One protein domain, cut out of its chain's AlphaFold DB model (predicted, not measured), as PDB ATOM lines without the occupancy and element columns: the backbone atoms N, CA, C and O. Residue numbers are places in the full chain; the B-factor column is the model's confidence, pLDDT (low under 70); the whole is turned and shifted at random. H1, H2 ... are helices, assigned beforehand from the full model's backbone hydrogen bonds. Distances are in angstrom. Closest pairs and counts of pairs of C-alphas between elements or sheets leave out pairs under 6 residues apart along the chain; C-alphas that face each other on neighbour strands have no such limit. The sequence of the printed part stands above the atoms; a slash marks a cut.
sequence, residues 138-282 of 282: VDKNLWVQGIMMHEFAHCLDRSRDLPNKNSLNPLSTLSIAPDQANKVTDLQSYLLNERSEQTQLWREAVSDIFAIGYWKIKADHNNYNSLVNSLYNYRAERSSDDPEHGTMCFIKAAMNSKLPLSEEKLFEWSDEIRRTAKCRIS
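What this domain is: This is residues 138 to 282 of the 282 residues of an uncharacterized protein of Acinetobacter baumannii (UniProt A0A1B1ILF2). The long helix H4 makes the core, with H1 crossing it on one side and H7 crossing it on another, while H5 and H6 run side by side with it at shallow tilts, the chain going one way in H4, back in H5 and forward again in H6, and the three helices making a triangle. The short helices H2 and H3 lie near the beginning of H4, at the end of the domain where the long link of residues 160 to 177 makes a wide loop. The printed part has 145 residues, with seven named helices in the order H1 to H7 and no named strand; the class is all helix. The whole is compact, with a radius of gyration of the C-alphas of 15.5 A and spans of 48 by 34 by 25 A.

How they stand to each other: H1, residues 140 to 159, touches the hub H4, residues 197 to 218, at a steep tilt of 49 degrees, opposite ways; their closest C-alphas, those of His 150 and Ser 207, are 4.4 A apart. H2, residues 178 to 181, and H3, residues 187 to 193, only just touch, with 3 pairs of C-alphas within 8 A, the closest being Gln 180 and Asn 193 at 5.8 A. H3 is close to but not clearly touching H4, with the closest C-alphas, Asn 193 and Thr 199, 7.0 A apart. H5, residues 221 to 238, forms a helical hairpin with H4 at a shallow tilt of 17 degrees; residues 212 to 216 of H4 alone touch it, and the closest C-alphas, Trp 215 and Tyr 224, are 5.8 A apart. H6, residues 248 to 256, forms a helical hairpin with H5 at 15 degrees, with the closest C-alphas, Tyr 232 and Met 248, 5.8 A apart. H6 also touches H4, the same way at 30 degrees, with Ile 209 and Ala 254 closest at 5.7 A between C-alphas. H7, residues 266 to 276, touches H4 at a steep tilt of 48 degrees, opposite ways; the closest C-alphas, Phe 210 and Ser 270, are 5.4 A apart. H1 and H6 are apart, as are H5 and H7. Every O i to N i+4 pair is within hydrogen-bond range in H1, H3, H4, H5, H6 and H7; H2 is too short for such a pair.

Where its parts are: H1 begins at C-alpha 140, (-113.152, 22.316, 161.083), and is 28.8 A long from first to last C-alpha. H2 and H3 measure 5.1 A and 9.8 A. H4 begins at C-alpha 197, (-120.262, 0.338, 180.279), and is 31.4 A long. H5 is 26.2 A, H6 12.6 A and H7 15.3 A long, and H7 ends at C-alpha 276, (-100.815, 1.690, 180.945).

The domain as a whole: The C-alphas farthest apart, Leu 168 and Asn 222, are 48.3 A from each other. The printed part has no cut, and the link from H1 to H2 is long. The mean pLDDT of the printed part is 91.9; residues 163 to 170 and residue 282, the chain's last, are under 70.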
ATOM      1  N   VAL A 138    -111.798  25.956 166.443       94.06
ATOM      2  CA  VAL A 138    -110.991  24.845 165.909       94.06
ATOM      3  C   VAL A 138    -111.012  24.832 164.384       94.06
ATOM      4  O   VAL A 138    -112.001  25.216 163.756       94.06
ATOM      5  N   ASP A 139    -109.934  24.340 163.774       94.81
ATOM      6  CA  ASP A 139    -109.955  24.004 162.354       94.81
ATOM      7  C   ASP A 139    -110.980  22.885 162.112       94.81
ATOM      8  O   ASP A 139    -110.848  21.759 162.602       94.81
ATOM      9  N   LYS A 140    -112.025  23.213 161.350       94.00
ATOM     10  CA  LYS A 140    -113.152  22.316 161.083       94.00
ATOM     11  C   LYS A 140    -112.750  21.071 160.292       94.00
ATOM     12  O   LYS A 140    -113.313  20.006 160.532       94.00
ATOM     13  N   ASN A 141    -111.786  21.182 159.377       94.00
ATOM     14  CA  ASN A 141    -111.321  20.033 158.603       94.00
ATOM     15  C   ASN A 141    -110.558  19.066 159.507       94.00
ATOM     16  O   ASN A 141    -110.823  17.867 159.480       94.00
ATOM     17  N   LEU A 142    -109.656  19.585 160.346       95.69
ATOM     18  CA  LEU A 142    -108.927  18.763 161.308       95.69
ATOM     19  C   LEU A 142    -109.872  18.138 162.340       95.69
ATOM     20  O   LEU A 142    -109.687  16.971 162.679       95.69
ATOM     21  N   TRP A 143    -110.907  18.854 162.788       96.38
ATOM     22  CA  TRP A 143    -111.929  18.303 163.684       96.38
ATOM     23  C   TRP A 143    -112.647  17.098 163.068       96.38
ATOM     24  O   TRP A 143    -112.652  16.013 163.651       96.38
ATOM     25  N   VAL A 144    -113.180  17.254 161.848       96.00
ATOM     26  CA  VAL A 144    -113.847  16.164 161.113       96.00
ATOM     27  C   VAL A 144    -112.889  14.994 160.879       96.00
ATOM     28  O   VAL A 144    -113.275  13.840 161.053       96.00
ATOM     29  N   GLN A 145    -111.629  15.266 160.528       96.62
ATOM     30  CA  GLN A 145    -110.614  14.224 160.361       96.62
ATOM     31  C   GLN A 145    -110.321  13.483 161.665       96.62
ATOM     32  O   GLN A 145    -110.195  12.265 161.638       96.62
ATOM     33  N   GLY A 146    -110.266  14.172 162.804       97.44
ATOM     34  CA  GLY A 146    -110.101  13.517 164.101       97.44
ATOM     35  C   GLY A 146    -111.266  12.598 164.442       97.44
ATOM     36  O   GLY A 146    -111.032  11.472 164.862       97.44
ATOM     37  N   ILE A 147    -112.502  13.024 164.167       97.19
ATOM     38  CA  ILE A 147    -113.691  12.177 164.349       97.19
ATOM     39  C   ILE A 147    -113.639  10.961 163.416       97.19
ATOM     40  O   ILE A 147    -113.839   9.841 163.864       97.19
ATOM     41  N   MET A 148    -113.258  11.130 162.147       97.69
ATOM     42  CA  MET A 148    -113.037   9.988 161.248       97.69
ATOM     43  C   MET A 148    -111.980   9.004 161.774       97.69
ATOM     44  O   MET A 148    -112.132   7.796 161.615       97.69
ATOM     45  N   MET A 149    -110.903   9.509 162.381       98.25
ATOM     46  CA  MET A 149    -109.831   8.679 162.940       98.25
ATOM     47  C   MET A 149    -110.258   7.982 164.235       98.25
ATOM     48  O   MET A 149    -109.898   6.825 164.430       98.25
ATOM     49  N   HIS A 150    -111.060   8.647 165.069       98.38
ATOM     50  CA  HIS A 150    -111.734   8.041 166.217       98.38
ATOM     51  C   HIS A 150    -112.596   6.855 165.757       98.38
ATOM     52  O   HIS A 150    -112.406   5.727 166.201       98.38
ATOM     53  N   GLU A 151    -113.466   7.075 164.772       97.56
ATOM     54  CA  GLU A 151    -114.324   6.022 164.227       97.56
ATOM     55  C   GLU A 151    -113.520   4.872 163.603       97.56
ATOM     56  O   GLU A 151    -113.827   3.691 163.771       97.56
ATOM     57  N   PHE A 152    -112.428   5.183 162.910       98.19
ATOM     58  CA  PHE A 152    -111.557   4.156 162.350       98.19
ATOM     59  C   PHE A 152    -110.871   3.296 163.415       98.19
ATOM     60  O   PHE A 152    -110.755   2.081 163.234       98.19
ATOM     61  N   ALA A 153    -110.475   3.889 164.541       97.81
ATOM     62  CA  ALA A 153    -109.895   3.157 165.658       97.81
ATOM     63  C   ALA A 153    -110.872   2.137 166.259       97.81
ATOM     64  O   ALA A 153    -110.438   1.029 166.576       97.81
ATOM     65  N   HIS A 154    -112.177   2.429 166.303       96.12
ATOM     66  CA  HIS A 154    -113.197   1.440 166.683       96.12
ATOM     67  C   HIS A 154    -113.188   0.213 165.765       96.12
ATOM     68  O   HIS A 154    -113.282  -0.923 166.244       96.12
ATOM     69  N   CYS A 155    -113.038   0.412 164.449       94.88
ATOM     70  CA  CYS A 155    -112.928  -0.713 163.516       94.88
ATOM     71  C   CYS A 155    -111.653  -1.518 163.752       94.88
ATOM     72  O   CYS A 155    -111.711  -2.747 163.817       94.88
ATOM     73  N   LEU A 156    -110.511  -0.839 163.913       94.62
ATOM     74  CA  LEU A 156    -109.244  -1.504 164.207       94.62
ATOM     75  C   LEU A 156    -109.341  -2.315 165.501       94.62
ATOM     76  O   LEU A 156    -108.981  -3.489 165.489       94.62
ATOM     77  N   ASP A 157    -109.895  -1.746 166.574       94.31
ATOM     78  CA  ASP A 157    -110.027  -2.407 167.875       94.31
ATOM     79  C   ASP A 157    -110.877  -3.675 167.779       94.31
ATOM     80  O   ASP A 157    -110.410  -4.756 168.142       94.31
ATOM     81  N   ARG A 158    -112.075  -3.576 167.189       90.00
ATOM     82  CA  ARG A 158    -112.990  -4.717 167.021       90.00
ATOM     83  C   ARG A 158    -112.480  -5.764 166.037       90.00
ATOM     84  O   ARG A 158    -112.752  -6.947 166.222       90.00
ATOM     85  N   SER A 159    -111.731  -5.365 165.008       88.06
ATOM     86  CA  SER A 159    -111.198  -6.305 164.012       88.06
ATOM     87  C   SER A 159    -110.262  -7.350 164.624       88.06
ATOM     88  O   SER A 159    -110.167  -8.461 164.106       88.06
ATOM     89  N   ARG A 160    -109.619  -7.022 165.753       87.50
ATOM     90  CA  ARG A 160    -108.739  -7.937 166.492       87.50
ATOM     91  C   ARG A 160    -109.494  -9.086 167.153       87.50
ATOM     92  O   ARG A 160    -108.891 -10.121 167.411       87.50
ATOM     93  N   ASP A 161    -110.794  -8.910 167.381       86.94
ATOM     94  CA  ASP A 161    -111.662  -9.900 168.019       86.94
ATOM     95  C   ASP A 161    -112.435 -10.763 167.014       86.94
ATOM     96  O   ASP A 161    -113.133 -11.703 167.398       86.94
ATOM     97  N   LEU A 162    -112.286 -10.492 165.710       78.50
ATOM     98  CA  LEU A 162    -112.912 -11.300 164.671       78.50
ATOM     99  C   LEU A 162    -112.339 -12.731 164.666       78.50
ATOM    100  O   LEU A 162    -111.118 -12.909 164.733       78.50
ATOM    101  N   PRO A 163    -113.190 -13.765 164.521       69.00
ATOM    102  CA  PRO A 163    -112.732 -15.146 164.438       69.00
ATOM    103  C   PRO A 163    -111.751 -15.335 163.277       69.00
ATOM    104  O   PRO A 163    -112.049 -15.002 162.127       69.00
ATOM    105  N   ASN A 164    -110.585 -15.917 163.552       63.72
ATOM    106  CA  ASN A 164    -109.694 -16.361 162.488       63.72
ATOM    107  C   ASN A 164    -110.304 -17.609 161.823       63.72
ATOM    108  O   ASN A 164    -110.796 -18.500 162.515       63.72
ATOM    109  N   LYS A 165    -110.222 -17.721 160.489       55.00
ATOM    110  CA  LYS A 165    -110.744 -18.857 159.695       55.00
ATOM    111  C   LYS A 165    -110.317 -20.237 160.217       55.00
ATOM    112  O   LYS A 165    -110.993 -21.220 159.936       55.00
ATOM    113  N   ASN A 166    -109.216 -20.304 160.967       52.47
ATOM    114  CA  ASN A 166    -108.619 -21.543 161.461       52.47
ATOM    115  C   ASN A 166    -108.815 -21.788 162.965       52.47
ATOM    116  O   ASN A 166    -108.262 -22.755 163.486       52.47
ATOM    117  N   SER A 167    -109.551 -20.935 163.681       50.75
ATOM    118  CA  SER A 167    -109.803 -21.149 165.104       50.75
ATOM    119  C   SER A 167    -111.153 -20.585 165.538       50.75
ATOM    120  O   SER A 167    -111.372 -19.376 165.532       50.75
ATOM    121  N   LEU A 168    -112.040 -21.488 165.956       55.22
ATOM    122  CA  LEU A 168    -113.292 -21.167 166.643       55.22
ATOM    123  C   LEU A 168    -113.100 -21.000 168.162       55.22
ATOM    124  O   LEU A 168    -114.084 -20.764 168.851       55.22
ATOM    125  N   ASN A 169    -111.875 -21.141 168.692       58.50
ATOM    126  CA  ASN A 169    -111.606 -21.095 170.132       58.50
ATOM    127  C   ASN A 169    -110.180 -20.613 170.482       58.50
ATOM    128  O   ASN A 169    -109.212 -21.165 169.956       58.50
ATOM    129  N   PRO A 170    -110.010 -19.706 171.460       62.59
ATOM    130  CA  PRO A 170    -111.020 -18.834 172.064       62.59
ATOM    131  C   PRO A 170    -111.301 -17.610 171.176       62.59
ATOM    132  O   PRO A 170    -110.444 -17.196 170.395       62.59
ATOM    133  N   LEU A 171    -112.490 -17.014 171.327       73.56
ATOM    134  CA  LEU A 171    -112.762 -15.660 170.830       73.56
ATOM    135  C   LEU A 171    -111.721 -14.707 171.427       73.56
ATOM    136  O   LEU A 171    -111.502 -14.721 172.639       73.56
ATOM    137  N   SER A 172    -111.066 -13.903 170.591       85.25
ATOM    138  CA  SER A 172    -110.200 -12.844 171.103       85.25
ATOM    139  C   SER A 172    -111.049 -11.802 171.839       85.25
ATOM    140  O   SER A 172    -112.199 -11.555 171.482       85.25
ATOM    141  N   THR A 173    -110.488 -11.237 172.904       91.62
ATOM    142  CA  THR A 173    -111.147 -10.284 173.808       91.62
ATOM    143  C   THR A 173    -110.332  -9.000 173.966       91.62
ATOM    144  O   THR A 173    -110.430  -8.310 174.976       91.62
ATOM    145  N   LEU A 174    -109.507  -8.668 172.972       91.88
ATOM    146  CA  LEU A 174    -108.592  -7.526 173.008       91.88
ATOM    147  C   LEU A 174    -109.331  -6.181 173.024       91.88
ATOM    148  O   LEU A 174    -108.807  -5.214 173.578       91.88
ATOM    149  N   SER A 175    -110.538  -6.113 172.453       93.88
ATOM    150  CA  SER A 175    -111.405  -4.926 172.522       93.88
ATOM    151  C   SER A 175    -112.341  -4.923 173.736       93.88
ATOM    152  O   SER A 175    -113.109  -3.975 173.914       93.88
ATOM    153  N   ILE A 176    -112.325  -5.977 174.557       95.19
ATOM    154  CA  ILE A 176    -113.131  -6.088 175.776       95.19
ATOM    155  C   ILE A 176    -112.326  -5.525 176.951       95.19
ATOM    156  O   ILE A 176    -111.123  -5.767 177.062       95.19
ATOM    157  N   ALA A 177    -112.981  -4.777 177.845       95.81
ATOM    158  CA  ALA A 177    -112.313  -4.253 179.035       95.81
ATOM    159  C   ALA A 177    -111.683  -5.397 179.857       95.81
ATOM    160  O   ALA A 177    -112.327  -6.439 180.006       95.81
ATOM    161  N   PRO A 178    -110.480  -5.227 180.445       94.12
ATOM    162  CA  PRO A 178    -109.741  -6.322 181.086       94.12
ATOM    163  C   PRO A 178    -110.553  -7.148 182.098       94.12
ATOM    164  O   PRO A 178    -110.551  -8.377 182.045       94.12
ATOM    165  N   ASP A 179    -111.322  -6.489 182.969       93.75
ATOM    166  CA  ASP A 179    -112.142  -7.168 183.985       93.75
ATOM    167  C   ASP A 179    -113.343  -7.921 183.392       93.75
ATOM    168  O   ASP A 179    -113.850  -8.871 183.990       93.75
ATOM    169  N   GLN A 180    -113.807  -7.504 182.214       95.50
ATOM    170  CA  GLN A 180    -114.919  -8.128 181.494       95.50
ATOM    171  C   GLN A 180    -114.423  -9.254 180.581       95.50
ATOM    172  O   GLN A 180    -115.107 -10.261 180.423       95.50
ATOM    173  N   ALA A 181    -113.206  -9.138 180.044       92.62
ATOM    174  CA  ALA A 181    -112.579 -10.148 179.196       92.62
ATOM    175  C   ALA A 181    -112.448 -11.498 179.922       92.62
ATOM    176  O   ALA A 181    -112.712 -12.542 179.335       92.62
ATOM    177  N   ASN A 182    -112.151 -11.474 181.227       91.75
ATOM    178  CA  ASN A 182    -112.074 -12.672 182.074       91.75
ATOM    179  C   ASN A 182    -113.416 -13.409 182.242       91.75
ATOM    180  O   ASN A 182    -113.437 -14.548 182.704       91.75
ATOM    181  N   LYS A 183    -114.538 -12.766 181.901       93.19
ATOM    182  CA  LYS A 183    -115.894 -13.331 181.990       93.19
ATOM    183  C   LYS A 183    -116.376 -13.915 180.659       93.19
ATOM    184  O   LYS A 183    -117.502 -14.402 180.591       93.19
ATOM    185  N   VAL A 184    -115.568 -13.830 179.601       90.81
ATOM    186  CA  VAL A 184    -115.910 -14.340 178.271       90.81
ATOM    187  C   VAL A 184    -115.460 -15.792 178.154       90.81
ATOM    188  O   VAL A 184    -114.269 -16.089 178.146       90.81
ATOM    189  N   THR A 185    -116.425 -16.699 178.037       88.56
ATOM    190  CA  THR A 185    -116.199 -18.144 177.858       88.56
ATOM    191  C   THR A 185    -116.710 -18.662 176.517       88.56
ATOM    192  O   THR A 185    -116.327 -19.743 176.082       88.56
ATOM    193  N   ASP A 186    -117.585 -17.902 175.866       86.00
ATOM    194  CA  ASP A 186    -118.271 -18.241 174.624       86.00
ATOM    195  C   ASP A 186    -118.785 -16.966 173.928       86.00
ATOM    196  O   ASP A 186    -118.596 -15.843 174.403       86.00
ATOM    197  N   LEU A 187    -119.456 -17.126 172.786       86.69
ATOM    198  CA  LEU A 187    -120.015 -15.996 172.043       86.69
ATOM    199  C   LEU A 187    -121.111 -15.263 172.824       86.69
ATOM    200  O   LEU A 187    -121.214 -14.044 172.734       86.69
ATOM    201  N   GLN A 188    -121.938 -15.969 173.594       90.06
ATOM    202  CA  GLN A 188    -123.040 -15.330 174.309       90.06
ATOM    203  C   GLN A 188    -122.520 -14.419 175.425       90.06
ATOM    204  O   GLN A 188    -122.951 -13.274 175.544       90.06
ATOM    205  N   SER A 189    -121.550 -14.896 176.200       92.31
ATOM    206  CA  SER A 189    -120.831 -14.106 177.196       92.31
ATOM    207  C   SER A 189    -120.015 -12.981 176.556       92.31
ATOM    208  O   SER A 189    -119.999 -11.885 177.109       92.31
ATOM    209  N   TYR A 190    -119.420 -13.174 175.373       91.44
ATOM    210  CA  TYR A 190    -118.805 -12.075 174.617       91.44
ATOM    211  C   TYR A 190    -119.822 -10.961 174.320       91.44
ATOM    212  O   TYR A 190    -119.593  -9.809 174.686       91.44
ATOM    213  N   LEU A 191    -120.977 -11.306 173.734       91.62
ATOM    214  CA  LEU A 191    -122.033 -10.346 173.377       91.62
ATOM    215  C   LEU A 191    -122.616  -9.612 174.599       91.62
ATOM    216  O   LEU A 191    -123.101  -8.487 174.480       91.62
ATOM    217  N   LEU A 192    -122.592 -10.239 175.778       94.19
ATOM    218  CA  LEU A 192    -122.987  -9.598 177.033       94.19
ATOM    219  C   LEU A 192    -121.914  -8.620 177.527       94.19
ATOM    220  O   LEU A 192    -122.226  -7.482 177.872       94.19
ATOM    221  N   ASN A 193    -120.649  -9.043 177.540       94.69
ATOM    222  CA  ASN A 193    -119.544  -8.248 178.079       94.69
ATOM    223  C   ASN A 193    -119.136  -7.089 177.157       94.69
ATOM    224  O   ASN A 193    -118.669  -6.056 177.646       94.69
ATOM    225  N   GLU A 194    -119.353  -7.208 175.846       92.50
ATOM    226  CA  GLU A 194    -119.068  -6.129 174.896       92.50
ATOM    227  C   GLU A 194    -119.989  -4.911 175.051       92.50
ATOM    228  O   GLU A 194    -119.644  -3.823 174.589       92.50
ATOM    229  N   ARG A 195    -121.155  -5.108 175.680       92.81
ATOM    230  CA  ARG A 195    -122.180  -4.085 175.942       92.81
ATOM    231  C   ARG A 195    -122.082  -3.487 177.341       92.81
ATOM    232  O   ARG A 195    -122.905  -2.654 177.696       92.81
ATOM    233  N   SER A 196    -121.134  -3.948 178.155       94.75
ATOM    234  CA  SER A 196    -120.906  -3.353 179.470       94.75
ATOM    235  C   SER A 196    -120.353  -1.937 179.321       94.75
ATOM    236  O   SER A 196    -119.528  -1.683 178.440       94.75
ATOM    237  N   GLU A 197    -120.752  -1.046 180.227       93.38
ATOM    238  CA  GLU A 197    -120.262   0.338 180.279       93.38
ATOM    239  C   GLU A 197    -118.727   0.385 180.344       93.38
ATOM    240  O   GLU A 197    -118.093   1.195 179.673       93.38
ATOM    241  N   GLN A 198    -118.111  -0.556 181.073       95.25
ATOM    242  CA  GLN A 198    -116.654  -0.654 181.169       95.25
ATOM    243  C   GLN A 198    -116.009  -0.932 179.806       95.25
ATOM    244  O   GLN A 198    -114.994  -0.326 179.467       95.25
ATOM    245  N   THR A 199    -116.587  -1.840 179.012       96.50
ATOM    246  CA  THR A 199    -116.080  -2.149 177.668       96.50
ATOM    247  C   THR A 199    -116.363  -1.031 176.673       96.50
ATOM    248  O   THR A 199    -115.515  -0.759 175.825       96.50
ATOM    249  N   GLN A 200    -117.513  -0.362 176.760       95.19
ATOM    250  CA  GLN A 200    -117.799   0.793 175.909       95.19
ATOM    251  C   GLN A 200    -116.793   1.916 176.179       95.19
ATOM    252  O   GLN A 200    -116.079   2.306 175.261       95.19
ATOM    253  N   LEU A 201    -116.596   2.302 177.443       96.19
ATOM    254  CA  LEU A 201    -115.577   3.281 177.836       96.19
ATOM    255  C   LEU A 201    -114.161   2.870 177.416       96.19
ATOM    256  O   LEU A 201    -113.365   3.701 176.981       96.19
ATOM    257  N   TRP A 202    -113.833   1.580 177.513       97.56
ATOM    258  CA  TRP A 202    -112.550   1.045 177.058       97.56
ATOM    259  C   TRP A 202    -112.333   1.222 175.549       97.56
ATOM    260  O   TRP A 202    -111.226   1.551 175.115       97.56
ATOM    261  N   ARG A 203    -113.376   1.027 174.740       96.88
ATOM    262  CA  ARG A 203    -113.334   1.229 173.285       96.88
ATOM    263  C   ARG A 203    -113.287   2.716 172.935       96.88
ATOM    264  O   ARG A 203    -112.438   3.122 172.148       96.88
ATOM    265  N   GLU A 204    -114.081   3.549 173.602       97.31
ATOM    266  CA  GLU A 204    -114.023   5.007 173.426       97.31
ATOM    267  C   GLU A 204    -112.644   5.578 173.774       97.31
ATOM    268  O   GLU A 204    -112.117   6.442 173.068       97.31
ATOM    269  N   ALA A 205    -112.000   5.046 174.816       98.06
ATOM    270  CA  ALA A 205    -110.670   5.474 175.227       98.06
ATOM    271  C   ALA A 205    -109.619   5.281 174.125       98.06
ATOM    272  O   ALA A 205    -108.870   6.218 173.847       98.06
ATOM    273  N   VAL A 206    -109.537   4.103 173.485       98.50
ATOM    274  CA  VAL A 206    -108.537   3.898 172.415       98.50
ATOM    275  C   VAL A 206    -108.824   4.790 171.217       98.50
ATOM    276  O   VAL A 206    -107.883   5.306 170.616       98.50
ATOM    277  N   SER A 207    -110.099   5.020 170.913       98.44
ATOM    278  CA  SER A 207    -110.519   5.827 169.774       98.44
ATOM    279  C   SER A 207    -110.200   7.309 169.959       98.44
ATOM    280  O   SER A 207    -109.616   7.928 169.066       98.44
ATOM    281  N   ASP A 208    -110.447   7.868 171.147       98.56
ATOM    282  CA  ASP A 208    -110.029   9.234 171.474       98.56
ATOM    283  C   ASP A 208    -108.497   9.373 171.505       98.56
ATOM    284  O   ASP A 208    -107.955  10.336 170.958       98.56
ATOM    285  N   ILE A 209    -107.770   8.401 172.077       98.75
ATOM    286  CA  ILE A 209    -106.296   8.411 172.065       98.75
ATOM    287  C   ILE A 209    -105.773   8.390 170.620       98.75
ATOM    288  O   ILE A 209    -104.866   9.158 170.285       98.75
ATOM    289  N   PHE A 210    -106.351   7.559 169.753       98.75
ATOM    290  CA  PHE A 210    -105.952   7.447 168.353       98.75
ATOM    291  C   PHE A 210    -106.164   8.757 167.590       98.75
ATOM    292  O   PHE A 210    -105.248   9.226 166.910       98.75
ATOM    293  N   ALA A 211    -107.326   9.398 167.749       98.38
ATOM    294  CA  ALA A 211    -107.603  10.705 167.154       98.38
ATOM    295  C   ALA A 211    -106.615  11.783 167.636       98.38
ATOM    296  O   ALA A 211    -106.075  12.545 166.829       98.38
ATOM    297  N   ILE A 212    -106.297  11.799 168.935       98.38
ATOM    298  CA  ILE A 212    -105.296  12.708 169.510       98.38
ATOM    299  C   ILE A 212    -103.917  12.453 168.908       98.38
ATOM    300  O   ILE A 212    -103.236  13.400 168.515       98.38
ATOM    301  N   GLY A 213    -103.489  11.194 168.818       98.00
ATOM    302  CA  GLY A 213    -102.201  10.844 168.228       98.00
ATOM    303  C   GLY A 213    -102.128  11.210 166.743       98.00
ATOM    304  O   GLY A 213    -101.099  11.720 166.301       98.00
ATOM    305  N   TYR A 214    -103.224  11.062 165.995       97.62
ATOM    306  CA  TYR A 214    -103.325  11.552 164.619       97.62
ATOM    307  C   TYR A 214    -103.124  13.071 164.541       97.62
ATOM    308  O   TYR A 214    -102.266  13.536 163.787       97.62
ATOM    309  N   TRP A 215    -103.840  13.855 165.355       97.56
ATOM    310  CA  TRP A 215    -103.649  15.308 165.403       97.56
ATOM    311  C   TRP A 215    -102.235  15.693 165.820       97.56
ATOM    312  O   TRP A 215    -101.676  16.630 165.262       97.56
ATOM    313  N   LYS A 216    -101.621  14.944 166.737       95.44
ATOM    314  CA  LYS A 216    -100.239  15.170 167.174       95.44
ATOM    315  C   LYS A 216     -99.235  15.040 166.026       95.44
ATOM    316  O   LYS A 216     -98.222  15.731 166.028       95.44
ATOM    317  N   ILE A 217     -99.510  14.158 165.062       94.75
ATOM    318  CA  ILE A 217     -98.686  13.959 163.860       94.75
ATOM    319  C   ILE A 217     -98.990  15.019 162.790       94.75
ATOM    320  O   ILE A 217     -98.085  15.422 162.059       94.75
ATOM    321  N   LYS A 218    -100.262  15.411 162.630       93.44
ATOM    322  CA  LYS A 218    -100.745  16.134 161.438       93.44
ATOM    323  C   LYS A 218    -100.988  17.621 161.616       93.44
ATOM    324  O   LYS A 218    -100.858  18.358 160.642       93.44
ATOM    325  N   ALA A 219    -101.382  18.052 162.804       91.56
ATOM    326  CA  ALA A 219    -101.669  19.449 163.075       91.56
ATOM    327  C   ALA A 219    -100.390  20.183 163.492       91.56
ATOM    328  O   ALA A 219     -99.495  19.606 164.112       91.56
ATOM    329  N   ASP A 220    -100.319  21.481 163.197       91.19
ATOM    330  CA  ASP A 220     -99.352  22.337 163.881       91.19
ATOM    331  C   ASP A 220     -99.661  22.414 165.388       91.19
ATOM    332  O   ASP A 220    -100.743  22.042 165.853       91.19
ATOM    333  N   HIS A 221     -98.698  22.914 166.164       85.06
ATOM    334  CA  HIS A 221     -98.798  22.937 167.622       85.06
ATOM    335  C   HIS A 221    -100.029  23.700 168.147       85.06
ATOM    336  O   HIS A 221    -100.643  23.271 169.126       85.06
ATOM    337  N   ASN A 222    -100.404  24.810 167.505       87.00
ATOM    338  CA  ASN A 222    -101.526  25.634 167.952       87.00
ATOM    339  C   ASN A 222    -102.855  24.931 167.675       87.00
ATOM    340  O   ASN A 222    -103.705  24.841 168.563       87.00
ATOM    341  N   ASN A 223    -103.009  24.381 166.471       92.25
ATOM    342  CA  ASN A 223    -104.185  23.614 166.091       92.25
ATOM    343  C   ASN A 223    -104.338  22.357 166.952       92.25
ATOM    344  O   ASN A 223    -105.424  22.108 167.470       92.25
ATOM    345  N   TYR A 224    -103.253  21.614 167.185       95.12
ATOM    346  CA  TYR A 224    -103.258  20.440 168.059       95.12
ATOM    347  C   TYR A 224    -103.816  20.764 169.452       95.12
ATOM    348  O   TYR A 224    -104.752  20.108 169.908       95.12
ATOM    349  N   ASN A 225    -103.292  21.800 170.117       94.69
ATOM    350  CA  ASN A 225    -103.742  22.157 171.464       94.69
ATOM    351  C   ASN A 225    -105.231  22.537 171.484       94.69
ATOM    352  O   ASN A 225    -105.968  22.086 172.360       94.69
ATOM    353  N   SER A 226    -105.687  23.331 170.510       96.00
ATOM    354  CA  SER A 226    -107.095  23.728 170.400       96.00
ATOM    355  C   SER A 226    -108.021  22.531 170.171       96.00
ATOM    356  O   SER A 226    -109.071  22.451 170.810       96.00
ATOM    357  N   LEU A 227    -107.630  21.585 169.312       97.75
ATOM    358  CA  LEU A 227    -108.402  20.373 169.017       97.75
ATOM    359  C   LEU A 227    -108.531  19.472 170.248       97.75
ATOM    360  O   LEU A 227    -109.640  19.097 170.626       97.75
ATOM    361  N   VAL A 228    -107.416  19.171 170.920       97.12
ATOM    362  CA  VAL A 228    -107.428  18.245 172.062       97.12
ATOM    363  C   VAL A 228    -108.132  18.847 173.278       97.12
ATOM    364  O   VAL A 228    -108.904  18.152 173.937       97.12
ATOM    365  N   ASN A 229    -107.940  20.141 173.555       96.75
ATOM    366  CA  ASN A 229    -108.665  20.816 174.636       96.75
ATOM    367  C   ASN A 229    -110.173  20.883 174.354       96.75
ATOM    368  O   ASN A 229    -110.978  20.713 175.268       96.75
ATOM    369  N   SER A 230    -110.559  21.087 173.092       97.12
ATOM    370  CA  SER A 230    -111.964  21.065 172.675       97.12
ATOM    371  C   SER A 230    -112.598  19.692 172.866       97.12
ATOM    372  O   SER A 230    -113.679  19.601 173.442       97.12
ATOM    373  N   LEU A 231    -111.906  18.622 172.456       97.19
ATOM    374  CA  LEU A 231    -112.356  17.249 172.692       97.19
ATOM    375  C   LEU A 231    -112.482  16.963 174.193       97.19
ATOM    376  O   LEU A 231    -113.506  16.449 174.632       97.19
ATOM    377  N   TYR A 232    -111.479  17.346 174.990       97.44
ATOM    378  CA  TYR A 232    -111.509  17.179 176.443       97.44
ATOM    379  C   TYR A 232    -112.746  17.836 177.068       97.44
ATOM    380  O   TYR A 232    -113.447  17.197 177.852       97.44
ATOM    381  N   ASN A 233    -113.021  19.097 176.719       95.94
ATOM    382  CA  ASN A 233    -114.164  19.834 177.256       95.94
ATOM    383  C   ASN A 233    -115.487  19.212 176.806       95.94
ATOM    384  O   ASN A 233    -116.361  19.002 177.640       95.94
ATOM    385  N   TYR A 234    -115.598  18.829 175.531       93.62
ATOM    386  CA  TYR A 234    -116.785  18.159 175.001       93.62
ATOM    387  C   TYR A 234    -117.105  16.860 175.756       93.62
ATOM    388  O   TYR A 234    -118.250  16.639 176.151       93.62
ATOM    389  N   ARG A 235    -116.096  16.012 176.019       94.75
ATOM    390  CA  ARG A 235    -116.276  14.792 176.825       94.75
ATOM    391  C   ARG A 235    -116.626  15.117 178.279       94.75
ATOM    392  O   ARG A 235    -117.515  14.492 178.848       94.75
ATOM    393  N   ALA A 236    -115.974  16.117 178.876       94.69
ATOM    394  CA  ALA A 236    -116.221  16.507 180.262       94.69
ATOM    395  C   ALA A 236    -117.656  17.012 180.480       94.69
ATOM    396  O   ALA A 236    -118.313  16.569 181.422       94.69
ATOM    397  N   GLU A 237    -118.150  17.882 179.597       93.31
ATOM    398  CA  GLU A 237    -119.503  18.453 179.653       93.31
ATOM    399  C   GLU A 237    -120.598  17.390 179.535       93.31
ATOM    400  O   GLU A 237    -121.656  17.536 180.141       93.31
ATOM    401  N   ARG A 238    -120.341  16.313 178.785       88.62
ATOM    402  CA  ARG A 238    -121.324  15.253 178.521       88.62
ATOM    403  C   ARG A 238    -121.190  14.037 179.426       88.62
ATOM    404  O   ARG A 238    -122.110  13.238 179.475       88.62
ATOM    405  N   SER A 239    -120.087  13.901 180.159       88.12
ATOM    406  CA  SER A 239    -119.758  12.688 180.921       88.12
ATOM    407  C   SER A 239    -120.818  12.223 181.928       88.12
ATOM    408  O   SER A 239    -120.832  11.047 182.276       88.12
ATOM    409  N   SER A 240    -121.706  13.107 182.401       87.00
ATOM    410  CA  SER A 240    -122.829  12.709 183.261       87.00
ATOM    411  C   SER A 240    -123.974  12.047 182.493       87.00
ATOM    412  O   SER A 240    -124.586  11.117 183.010       87.00
ATOM    413  N   ASP A 241    -124.259  12.527 181.282       86.19
ATOM    414  CA  ASP A 241    -125.350  12.044 180.428       86.19
ATOM    415  C   ASP A 241    -124.877  10.930 179.479       86.19
ATOM    416  O   ASP A 241    -125.687  10.189 178.927       86.19
ATOM    417  N   ASP A 242    -123.562  10.835 179.287       84.88
ATOM    418  CA  ASP A 242    -122.876   9.991 178.315       84.88
ATOM    419  C   ASP A 242    -121.581   9.401 178.926       84.88
ATOM    420  O   ASP A 242    -120.461   9.765 178.541       84.88
ATOM    421  N   PRO A 243    -121.706   8.552 179.967       87.00
ATOM    422  CA  PRO A 243    -120.572   8.085 180.766       87.00
ATOM    423  C   PRO A 243    -119.614   7.175 179.990       87.00
ATOM    424  O   PRO A 243    -118.415   7.166 180.273       87.00
ATOM    425  N   GLU A 244    -120.111   6.458 178.980       87.94
ATOM    426  CA  GLU A 244    -119.302   5.642 178.067       87.94
ATOM    427  C   GLU A 244    -118.272   6.479 177.292       87.94
ATOM    428  O   GLU A 244    -117.178   6.002 177.010       87.94
ATOM    429  N   HIS A 245    -118.541   7.764 177.060       89.31
ATOM    430  CA  HIS A 245    -117.597   8.694 176.442       89.31
ATOM    431  C   HIS A 245    -116.785   9.518 177.461       89.31
ATOM    432  O   HIS A 245    -116.084  10.460 177.088       89.31
ATOM    433  N   GLY A 246    -116.830   9.179 178.754       93.44
ATOM    434  CA  GLY A 246    -116.121   9.857 179.850       93.44
ATOM    435  C   GLY A 246    -114.593   9.666 179.865       93.44
ATOM    436  O   GLY A 246    -113.997   9.374 180.902       93.44
ATOM    437  N   THR A 247    -113.916   9.841 178.731       97.00
ATOM    438  CA  THR A 247    -112.515   9.453 178.478       97.00
ATOM    439  C   THR A 247    -111.471  10.494 178.913       97.00
ATOM    440  O   THR A 247    -110.280  10.343 178.626       97.00
ATOM    441  N   MET A 248    -111.855  11.541 179.652       97.38
ATOM    442  CA  MET A 248    -111.001  12.690 180.010       97.38
ATOM    443  C   MET A 248    -109.636  12.300 180.608       97.38
ATOM    444  O   MET A 248    -108.624  12.959 180.356       97.38
ATOM    445  N   CYS A 249    -109.587  11.232 181.412       97.56
ATOM    446  CA  CYS A 249    -108.334  10.722 181.972       97.56
ATOM    447  C   CYS A 249    -107.392  10.177 180.882       97.56
ATOM    448  O   CYS A 249    -106.201  10.500 180.876       97.56
ATOM    449  N   PHE A 250    -107.928   9.410 179.932       98.31
ATOM    450  CA  PHE A 250    -107.181   8.852 178.806       98.31
ATOM    451  C   PHE A 250    -106.714   9.941 177.838       98.31
ATOM    452  O   PHE A 250    -105.562   9.918 177.405       98.31
ATOM    453  N   ILE A 251    -107.550  10.957 177.594       98.25
ATOM    454  CA  ILE A 251    -107.174  12.150 176.820       98.25
ATOM    455  C   ILE A 251    -105.934  12.814 177.436       98.25
ATOM    456  O   ILE A 251    -104.942  13.050 176.745       98.25
ATOM    457  N   LYS A 252    -105.926  13.041 178.757       98.06
ATOM    458  CA  LYS A 252    -104.756  13.595 179.465       98.06
ATOM    459  C   LYS A 252    -103.522  12.698 179.361       98.06
ATOM    460  O   LYS A 252    -102.409  13.209 179.232       98.06
ATOM    461  N   ALA A 253    -103.687  11.377 179.413       98.06
ATOM    462  CA  ALA A 253    -102.577  10.444 179.228       98.06
ATOM    463  C   ALA A 253    -101.971  10.559 177.814       98.06
ATOM    464  O   ALA A 253    -100.749  10.647 177.681       98.06
ATOM    465  N   ALA A 254    -102.806  10.664 176.775       97.88
ATOM    466  CA  ALA A 254    -102.373  10.849 175.387       97.88
ATOM    467  C   ALA A 254    -101.718  12.214 175.116       97.88
ATOM    468  O   ALA A 254    -100.776  12.328 174.327       97.88
ATOM    469  N   MET A 255    -102.174  13.269 175.793       96.38
ATOM    470  CA  MET A 255    -101.534  14.584 175.706       96.38
ATOM    471  C   MET A 255    -100.082  14.527 176.192       96.38
ATOM    472  O   MET A 255     -99.180  15.025 175.512       96.38
ATOM    473  N   ASN A 256     -99.862  13.863 177.328       96.00
ATOM    474  CA  ASN A 256     -98.575  13.797 178.022       96.00
ATOM    475  C   ASN A 256     -97.626  12.712 177.491       96.00
ATOM    476  O   ASN A 256     -96.456  12.673 177.876       96.00
ATOM    477  N   SER A 257     -98.099  11.817 176.626       96.38
ATOM    478  CA  SER A 257     -97.264  10.776 176.036       96.38
ATOM    479  C   SER A 257     -96.348  11.339 174.941       96.38
ATOM    480  O   SER A 257     -96.584  12.404 174.365       96.38
ATOM    481  N   LYS A 258     -95.273  10.617 174.614       94.62
ATOM    482  CA  LYS A 258     -94.443  10.949 173.446       94.62
ATOM    483  C   LYS A 258     -95.219  10.691 172.152       94.62
ATOM    484  O   LYS A 258     -96.176   9.925 172.154       94.62
ATOM    485  N   LEU A 259     -94.791  11.315 171.056       93.50
ATOM    486  CA  LEU A 259     -95.315  11.017 169.719       93.50
ATOM    487  C   LEU A 259     -95.194   9.512 169.397       93.50
ATOM    488  O   LEU A 259     -94.210   8.889 169.811       93.50
ATOM    489  N   PRO A 260     -96.157   8.932 168.657       90.50
ATOM    490  CA  PRO A 260     -96.007   7.592 168.099       90.50
ATOM    491  C   PRO A 260     -94.818   7.544 167.131       90.50
ATOM    492  O   PRO A 260     -94.468   8.543 166.503       90.50
ATOM    493  N   LEU A 261     -94.205   6.365 166.994       88.94
ATOM    494  CA  LEU A 261     -93.018   6.171 166.149       88.94
ATOM    495  C   LEU A 261     -93.301   6.401 164.656       88.94
ATOM    496  O   LEU A 261     -92.422   6.840 163.919       88.94
ATOM    497  N   SER A 262     -94.516   6.086 164.211       92.75
ATOM    498  CA  SER A 262     -95.000   6.288 162.847       92.75
ATOM    499  C   SER A 262     -96.530   6.233 162.818       92.75
ATOM    500  O   SER A 262     -97.165   5.838 163.798       92.75
ATOM    501  N   GLU A 263     -97.133   6.587 161.682       95.06
ATOM    502  CA  GLU A 263     -98.582   6.448 161.464       95.06
ATOM    503  C   GLU A 263     -99.056   4.989 161.557       95.06
ATOM    504  O   GLU A 263    -100.118   4.724 162.110       95.06
ATOM    505  N   GLU A 264     -98.252   4.041 161.069       96.25
ATOM    506  CA  GLU A 264     -98.518   2.593 161.128       96.25
ATOM    507  C   GLU A 264     -98.504   2.057 162.567       96.25
ATOM    508  O   GLU A 264     -99.138   1.053 162.881       96.25
ATOM    509  N   LYS A 265     -97.775   2.739 163.458       97.25
ATOM    510  CA  LYS A 265     -97.670   2.404 164.881       97.25
ATOM    511  C   LYS A 265     -98.645   3.179 165.760       97.25
ATOM    512  O   LYS A 265     -98.632   2.989 166.973       97.25
ATOM    513  N   LEU A 266     -99.501   4.025 165.181       98.19
ATOM    514  CA  LEU A 266    -100.427   4.853 165.948       98.19
ATOM    515  C   LEU A 266    -101.445   4.011 166.733       98.19
ATOM    516  O   LEU A 266    -101.700   4.318 167.895       98.19
ATOM    517  N   PHE A 267    -101.986   2.935 166.157       97.94
ATOM    518  CA  PHE A 267    -102.928   2.075 166.883       97.94
ATOM    519  C   PHE A 267    -102.270   1.343 168.061       97.94
ATOM    520  O   PHE A 267    -102.791   1.376 169.171       97.94
ATOM    521  N   GLU A 268    -101.083   0.761 167.853       97.50
ATOM    522  CA  GLU A 268    -100.300   0.107 168.915       97.50
ATOM    523  C   GLU A 268     -99.944   1.093 170.038       97.50
ATOM    524  O   GLU A 268    -100.112   0.791 171.215       97.50
ATOM    525  N   TRP A 269     -99.528   2.308 169.674       98.38
ATOM    526  CA  TRP A 269     -99.276   3.392 170.622       98.38
ATOM    527  C   TRP A 269    -100.534   3.784 171.410       98.38
ATOM    528  O   TRP A 269    -100.455   4.034 172.612       98.38
ATOM    529  N   SER A 270    -101.694   3.806 170.750       98.56
ATOM    530  CA  SER A 270    -102.965   4.165 171.385       98.56
ATOM    531  C   SER A 270    -103.404   3.107 172.392       98.56
ATOM    532  O   SER A 270    -103.777   3.430 173.520       98.56
ATOM    533  N   ASP A 271    -103.297   1.836 172.005       97.94
ATOM    534  CA  ASP A 271    -103.612   0.691 172.855       97.94
ATOM    535  C   ASP A 271    -102.657   0.592 174.056       97.94
ATOM    536  O   ASP A 271    -103.083   0.321 175.177       97.94
ATOM    537  N   GLU A 272    -101.368   0.890 173.864       97.75
ATOM    538  CA  GLU A 272    -100.392   0.934 174.956       97.75
ATOM    539  C   GLU A 272    -100.733   2.009 175.993       97.75
ATOM    540  O   GLU A 272    -100.722   1.739 177.196       97.75
ATOM    541  N   ILE A 273    -101.093   3.218 175.552       98.19
ATOM    542  CA  ILE A 273    -101.524   4.286 176.462       98.19
ATOM    543  C   ILE A 273    -102.793   3.870 177.197       98.19
ATOM    544  O   ILE A 273    -102.846   4.007 178.418       98.19
ATOM    545  N   ARG A 274    -103.790   3.324 176.490       97.19
ATOM    546  CA  ARG A 274    -105.030   2.837 177.106       97.19
ATOM    547  C   ARG A 274    -104.745   1.808 178.208       97.19
ATOM    548  O   ARG A 274    -105.319   1.904 179.287       97.19
ATOM    549  N   ARG A 275    -103.833   0.857 177.972       96.06
ATOM    550  CA  ARG A 275    -103.487  -0.203 178.939       96.06
ATOM    551  C   ARG A 275    -102.647   0.266 180.122       96.06
ATOM    552  O   ARG A 275    -102.769  -0.294 181.208       96.06
ATOM    553  N   THR A 276    -101.778   1.250 179.920       96.44
ATOM    554  CA  THR A 276    -100.815   1.690 180.945       96.44
ATOM    555  C   THR A 276    -101.271   2.924 181.719       96.44
ATOM    556  O   THR A 276    -100.761   3.195 182.812       96.44
ATOM    557  N   ALA A 277    -102.240   3.675 181.191       95.62
ATOM    558  CA  ALA A 277    -102.826   4.807 181.884       95.62
ATOM    559  C   ALA A 277    -103.514   4.348 183.176       95.62
ATOM    560  O   ALA A 277    -104.309   3.412 183.197       95.62
ATOM    561  N   LYS A 278    -103.248   5.057 184.277       94.12
ATOM    562  CA  LYS A 278    -103.879   4.809 185.584       94.12
ATOM    563  C   LYS A 278    -105.278   5.434 185.648       94.12
ATOM    564  O   LYS A 278    -105.567   6.228 186.543       94.12
ATOM    565  N   CYS A 279    -106.113   5.120 184.665       95.19
ATOM    566  CA  CYS A 279    -107.475   5.619 184.537       95.19
ATOM    567  C   CYS A 279    -108.478   4.577 185.030       95.19
ATOM    568  O   CYS A 279    -108.258   3.375 184.898       95.19
ATOM    569  N   ARG A 280    -109.576   5.043 185.628       88.06
ATOM    570  CA  ARG A 280    -110.665   4.158 186.046       88.06
ATOM    571  C   ARG A 280    -111.528   3.810 184.841       88.06
ATOM    572  O   ARG A 280    -111.799   4.676 184.017       88.06
ATOM    573  N   ILE A 281    -111.946   2.554 184.790       84.75
ATOM    574  CA  ILE A 281    -112.862   2.009 183.783       84.75
ATOM    575  C   ILE A 281    -114.155   1.510 184.435       84.75
ATOM    576  O   ILE A 281    -114.802   0.627 183.895       84.75
ATOM    577  N   SER A 282    -114.473   2.018 185.629       64.12
ATOM    578  CA  SER A 282    -115.514   1.532 186.542       64.12
ATOM    579  C   SER A 282    -116.362   2.668 187.079       64.12
ATOM    580  O   SER A 282    -115.722   3.662 187.510       64.12
TER     581      SER A 282